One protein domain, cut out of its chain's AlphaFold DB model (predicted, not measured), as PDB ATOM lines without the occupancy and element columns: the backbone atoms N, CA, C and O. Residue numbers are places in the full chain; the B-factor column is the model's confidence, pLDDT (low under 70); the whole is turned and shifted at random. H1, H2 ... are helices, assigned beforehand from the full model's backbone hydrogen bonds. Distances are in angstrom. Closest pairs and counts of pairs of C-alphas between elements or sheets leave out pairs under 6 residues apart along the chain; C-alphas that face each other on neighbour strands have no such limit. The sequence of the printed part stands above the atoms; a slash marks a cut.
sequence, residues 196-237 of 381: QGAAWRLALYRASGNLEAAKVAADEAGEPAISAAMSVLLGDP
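What this domain is: This is residues 196 to 237 of the 381 residues of an uncharacterized protein of Verrucomicrobiaceae bacterium (UniProt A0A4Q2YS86). Three short helices zigzag side by side, H2 in the middle touching both H1 and H3, each running the opposite way to the one before, and their centres make an open V with its corner at H2. Tight turns join them, and a short tail, residues 234 to 237, follows H3. The printed part has 42 residues with three named helices, in the order H1, H2, H3, and no named strand; its class is all helix. It is compact, with a radius of gyration of the C-alphas of 9.0 A, and flat, spanning 27 by 20 by 10 A.

How they stand to each other: H1, residues 196 to 208, touches H2, residues 211 to 221, and the closest C-alphas, those of Ala 198 and Ala 221, are 4.8 A apart. The two form a helical hairpin, with a shallow tilt of 17 degrees, opposite ways. H2 also touches H3, residues 224 to 233, where the closest C-alphas, those of Lys 215 and Ser 227, are 4.5 A apart. This second helical hairpin has a shallow tilt of 8 degrees, opposite ways. H1 and H3 are apart. In H1, H2 and H3 every O i to N i+4 pair is within hydrogen-bond range.

Where its parts are: H1 begins at C-alpha 196, at (-4.817, 5.583, -27.486), and measures 18.5 A from first to last C-alpha over 13 residues. H2, 11 residues, measures 14.8 A and begins at C-alpha 211, at (8.959, 18.544, -26.845). H3, 10 residues, measures 14.3 A and ends at C-alpha 233, at (16.145, 17.045, -25.465).

The domain as a whole: The two C-alphas farthest apart, those of Gln 196 and Gly 235, are 27.7 A from each other. The printed part has no cut. The links H1 to H2 and H2 to H3 are tight, with 2 residues each. The mean pLDDT of the printed part is 96.0, and no printed residue is under 70.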
ATOM      1  N   GLN A 196      -4.813   5.435 -26.027       90.94
ATOM      2  CA  GLN A 196      -4.817   5.583 -27.486       90.94
ATOM      3  C   GLN A 196      -4.892   7.057 -27.907       90.94
ATOM      4  O   GLN A 196      -4.141   7.481 -28.784       90.94
ATOM      5  N   GLY A 197      -5.735   7.857 -27.241       94.62
ATOM      6  CA  GLY A 197      -5.778   9.304 -27.452       94.62
ATOM      7  C   GLY A 197      -4.445   9.971 -27.106       94.62
ATOM      8  O   GLY A 197      -3.944  10.790 -27.877       94.62
ATOM      9  N   ALA A 198      -3.824   9.561 -25.996       96.12
ATOM     10  CA  ALA A 198      -2.499  10.031 -25.599       96.12
ATOM     11  C   ALA A 198      -1.404   9.646 -26.608       96.12
ATOM     12  O   ALA A 198      -0.609  10.500 -26.995       96.12
ATOM     13  N   ALA A 199      -1.403   8.408 -27.110       96.62
ATOM     14  CA  ALA A 199      -0.474   7.959 -28.148       96.62
ATOM     15  C   ALA A 199      -0.636   8.761 -29.453       96.62
ATOM     16  O   ALA A 199       0.359   9.094 -30.104       96.62
ATOM     17  N   TRP A 200      -1.871   9.133 -29.812       97.31
ATOM     18  CA  TRP A 200      -2.108   9.988 -30.973       97.31
ATOM     19  C   TRP A 200      -1.580  11.410 -30.766       97.31
ATOM     20  O   TRP A 200      -0.828  11.922 -31.599       97.31
ATOM     21  N   ARG A 201      -1.878  12.028 -29.615       97.62
ATOM     22  CA  ARG A 201      -1.313  13.335 -29.236       97.62
ATOM     23  C   ARG A 201       0.213  13.312 -29.222       97.62
ATOM     24  O   ARG A 201       0.835  14.229 -29.748       97.62
ATOM     25  N   LEU A 202       0.813  12.252 -28.681       97.94
ATOM     26  CA  LEU A 202       2.259  12.056 -28.676       97.94
ATOM     27  C   LEU A 202       2.829  12.096 -30.097       97.94
ATOM     28  O   LEU A 202       3.799  12.810 -30.341       97.94
ATOM     29  N   ALA A 203       2.235  11.367 -31.044       97.94
ATOM     30  CA  ALA A 203       2.686  11.376 -32.434       97.94
ATOM     31  C   ALA A 203       2.591  12.777 -33.066       97.94
ATOM     32  O   ALA A 203       3.548  13.228 -33.696       97.94
ATOM     33  N   LEU A 204       1.483  13.491 -32.841       98.38
ATOM     34  CA  LEU A 204       1.274  14.853 -33.347       98.38
ATOM     35  C   LEU A 204       2.273  15.861 -32.762       98.38
ATOM     36  O   LEU A 204       2.852  16.645 -33.514       98.38
ATOM     37  N   TYR A 205       2.526  15.823 -31.450       98.19
ATOM     38  CA  TYR A 205       3.505  16.709 -30.808       98.19
ATOM     39  C   TYR A 205       4.943  16.394 -31.222       98.19
ATOM     40  O   TYR A 205       5.755  17.301 -31.392       98.19
ATOM     41  N   ARG A 206       5.259  15.116 -31.454       97.31
ATOM     42  CA  ARG A 206       6.554  14.722 -32.020       97.31
ATOM     43  C   ARG A 206       6.734  15.242 -33.442       97.31
ATOM     44  O   ARG A 206       7.819  15.715 -33.759       97.31
ATOM     45  N   ALA A 207       5.692  15.193 -34.271       97.62
ATOM     46  CA  ALA A 207       5.735  15.764 -35.614       97.62
ATOM     47  C   ALA A 207       5.868  17.298 -35.574       97.62
ATOM     48  O   ALA A 207       6.629  17.868 -36.352       97.62
ATOM     49  N   SER A 208       5.180  17.985 -34.655       96.62
ATOM     50  CA  SER A 208       5.290  19.446 -34.519       96.62
ATOM     51  C   SER A 208       6.603  19.925 -33.892       96.62
ATOM     52  O   SER A 208       6.912  21.110 -33.985       96.62
ATOM     53  N   GLY A 209       7.366  19.032 -33.253       95.62
ATOM     54  CA  GLY A 209       8.566  19.384 -32.493       95.62
ATOM     55  C   GLY A 209       8.275  20.011 -31.124       95.62
ATOM     56  O   GLY A 209       9.184  20.565 -30.514       95.62
ATOM     57  N   ASN A 210       7.037  19.932 -30.627       97.25
ATOM     58  CA  ASN A 210       6.676  20.417 -29.293       97.25
ATOM     59  C   ASN A 210       7.094  19.385 -28.234       97.25
ATOM     60  O   ASN A 210       6.334  18.471 -27.899       97.25
ATOM     61  N   LEU A 211       8.331  19.507 -27.750       97.31
ATOM     62  CA  LEU A 211       8.959  18.544 -26.845       97.31
ATOM     63  C   LEU A 211       8.265  18.484 -25.479       97.31
ATOM     64  O   LEU A 211       8.097  17.398 -24.925       97.31
ATOM     65  N   GLU A 212       7.822  19.623 -24.948       97.69
ATOM     66  CA  GLU A 212       7.138  19.725 -23.661       97.69
ATOM     67  C   GLU A 212       5.800  18.987 -23.689       97.69
ATOM     68  O   GLU A 212       5.523  18.156 -22.823       97.69
ATOM     69  N   ALA A 213       4.984  19.234 -24.715       97.50
ATOM     70  CA  ALA A 213       3.705  18.554 -24.864       97.50
ATOM     71  C   ALA A 213       3.886  17.073 -25.239       97.50
ATOM     72  O   ALA A 213       3.139  16.221 -24.753       97.50
ATOM     73  N   ALA A 214       4.902  16.741 -26.047       97.88
ATOM     74  CA  ALA A 214       5.249  15.355 -26.362       97.88
ATOM     75  C   ALA A 214       5.663  14.575 -25.108       97.88
ATOM     76  O   ALA A 214       5.258  13.428 -24.953       97.88
ATOM     77  N   LYS A 215       6.426  15.186 -24.193       97.75
ATOM     78  CA  LYS A 215       6.793  14.575 -22.909       97.75
ATOM     79  C   LYS A 215       5.552  14.195 -22.097       97.75
ATOM     80  O   LYS A 215       5.414  13.036 -21.718       97.75
ATOM     81  N   VAL A 216       4.629  15.139 -21.892       96.62
ATOM     82  CA  VAL A 216       3.385  14.897 -21.133       96.62
ATOM     83  C   VAL A 216       2.540  13.807 -21.797       96.62
ATOM     84  O   VAL A 216       2.109  12.863 -21.137       96.62
ATOM     85  N   ALA A 217       2.358  13.882 -23.117       97.12
ATOM     86  CA  ALA A 217       1.598  12.880 -23.857       97.12
ATOM     87  C   ALA A 217       2.257  11.487 -23.818       97.12
ATOM     88  O   ALA A 217       1.549  10.482 -23.841       97.12
ATOM     89  N   ALA A 218       3.591  11.405 -23.740       96.50
ATOM     90  CA  ALA A 218       4.299  10.140 -23.570       96.50
ATOM     91  C   ALA A 218       4.009   9.499 -22.209       96.50
ATOM     92  O   ALA A 218       3.743   8.300 -22.158       96.50
ATOM     93  N   ASP A 219       3.990  10.278 -21.125       94.44
ATOM     94  CA  ASP A 219       3.616   9.765 -19.801       94.44
ATOM     95  C   ASP A 219       2.162   9.258 -19.791       94.44
ATOM     96  O   ASP A 219       1.898   8.138 -19.352       94.44
ATOM     97  N   GLU A 220       1.226  10.026 -20.361       95.62
ATOM     98  CA  GLU A 220      -0.187   9.629 -20.498       95.62
ATOM     99  C   GLU A 220      -0.379   8.370 -21.363       95.62
ATOM    100  O   GLU A 220      -1.276   7.558 -21.110       95.62
ATOM    101  N   ALA A 221       0.460   8.191 -22.386       95.31
ATOM    102  CA  ALA A 221       0.451   7.012 -23.250       95.31
ATOM    103  C   ALA A 221       1.073   5.774 -22.576       95.31
ATOM    104  O   ALA A 221       0.885   4.658 -23.060       95.31
ATOM    105  N   GLY A 222       1.767   5.944 -21.444       93.31
ATOM    106  CA  GLY A 222       2.521   4.877 -20.787       93.31
ATOM    107  C   GLY A 222       3.857   4.573 -21.467       93.31
ATOM    108  O   GLY A 222       4.295   3.427 -21.460       93.31
ATOM    109  N   GLU A 223       4.499   5.589 -22.046       93.19
ATOM    110  CA  GLU A 223       5.769   5.517 -22.778       93.19
ATOM    111  C   GLU A 223       6.904   6.235 -22.011       93.19
ATOM    112  O   GLU A 223       7.462   7.234 -22.489       93.19
ATOM    113  N   PRO A 224       7.312   5.746 -20.819       91.62
ATOM    114  CA  PRO A 224       8.288   6.429 -19.961       91.62
ATOM    115  C   PRO A 224       9.667   6.562 -20.619       91.62
ATOM    116  O   PRO A 224      10.433   7.475 -20.311       91.62
ATOM    117  N   ALA A 225       9.989   5.672 -21.565       91.62
ATOM    118  CA  ALA A 225      11.192   5.770 -22.382       91.62
ATOM    119  C   ALA A 225      11.218   7.044 -23.222       91.62
ATOM    120  O   ALA A 225      12.232   7.741 -23.277       91.62
ATOM    121  N   ILE A 226      10.093   7.328 -23.876       94.31
ATOM    122  CA  ILE A 226       9.949   8.472 -24.762       94.31
ATOM    123  C   ILE A 226       9.897   9.743 -23.918       94.31
ATOM    124  O   ILE A 226      10.613  10.684 -24.235       94.31
ATOM    125  N   SER A 227       9.158   9.755 -22.804       95.69
ATOM    126  CA  SER A 227       9.126  10.894 -21.871       95.69
ATOM    127  C   SER A 227      10.518  11.268 -21.337       95.69
ATOM    128  O   SER A 227      10.929  12.436 -21.369       95.69
ATOM    129  N   ALA A 228      11.307  10.269 -20.927       94.62
ATOM    130  CA  ALA A 228      12.681  10.485 -20.487       94.62
ATOM    131  C   ALA A 228      13.575  11.021 -21.619       94.62
ATOM    132  O   ALA A 228      14.353  11.946 -21.395       94.62
ATOM    133  N   ALA A 229      13.431  10.498 -22.842       94.44
ATOM    134  CA  ALA A 229      14.159  11.003 -24.005       94.44
ATOM    135  C   ALA A 229      13.773  12.454 -24.350       94.44
ATOM    136  O   ALA A 229      14.652  13.264 -24.635       94.44
ATOM    137  N   MET A 230      12.489  12.818 -24.263       97.06
ATOM    138  CA  MET A 230      12.049  14.209 -24.445       97.06
ATOM    139  C   MET A 230      12.644  15.127 -23.374       97.06
ATOM    140  O   MET A 230      13.052  16.239 -23.686       97.06
ATOM    141  N   SER A 231      12.767  14.652 -22.130       96.62
ATOM    142  CA  SER A 231      13.422  15.417 -21.059       96.62
ATOM    143  C   SER A 231      14.894  15.701 -21.378       96.62
ATOM    144  O   SER A 231      15.332  16.835 -21.215       96.62
ATOM    145  N   VAL A 232      15.629  14.723 -21.925       96.06
ATOM    146  CA  VAL A 232      17.020  14.923 -22.377       96.06
ATOM    147  C   VAL A 232      17.096  16.031 -23.428       96.06
ATOM    148  O   VAL A 232      17.948  16.910 -23.326       96.06
ATOM    149  N   LEU A 233      16.194  16.018 -24.416       96.44
ATOM    150  CA  LEU A 233      16.145  17.045 -25.465       96.44
ATOM    151  C   LEU A 233      15.779  18.434 -24.919       96.44
ATOM    152  O   LEU A 233      16.219  19.439 -25.467       96.44
ATOM    153  N   LEU A 234      15.028  18.486 -23.816       97.12
ATOM    154  CA  LEU A 234      14.712  19.706 -23.065       97.12
ATOM    155  C   LEU A 234      15.841  20.151 -22.117       97.12
ATOM    156  O   LEU A 234      15.674  21.111 -21.368       97.12
ATOM    157  N   GLY A 235      16.989  19.468 -22.130       95.88
ATOM    158  CA  GLY A 235      18.137  19.797 -21.287       95.88
ATOM    159  C   GLY A 235      18.069  19.224 -19.869       95.88
ATOM    160  O   GLY A 235      18.892  19.592 -19.037       95.88
ATOM    161  N   ASP A 236      17.139  18.311 -19.581       95.38
ATOM    162  CA  ASP A 236      17.092  17.553 -18.328       95.38
ATOM    163  C   ASP A 236      17.316  16.050 -18.585       95.38
ATOM    164  O   ASP A 236      16.372  15.300 -18.842       95.38
ATOM    165  N   PRO A 237      18.564  15.563 -18.512       94.25
ATOM    166  CA  PRO A 237      18.875  14.156 -18.685       94.25
ATOM    167  C   PRO A 237      18.572  13.309 -17.447       94.25
ATOM    168  O   PRO A 237      18.676  12.084 -17.528       94.25
TER     169      PRO A 237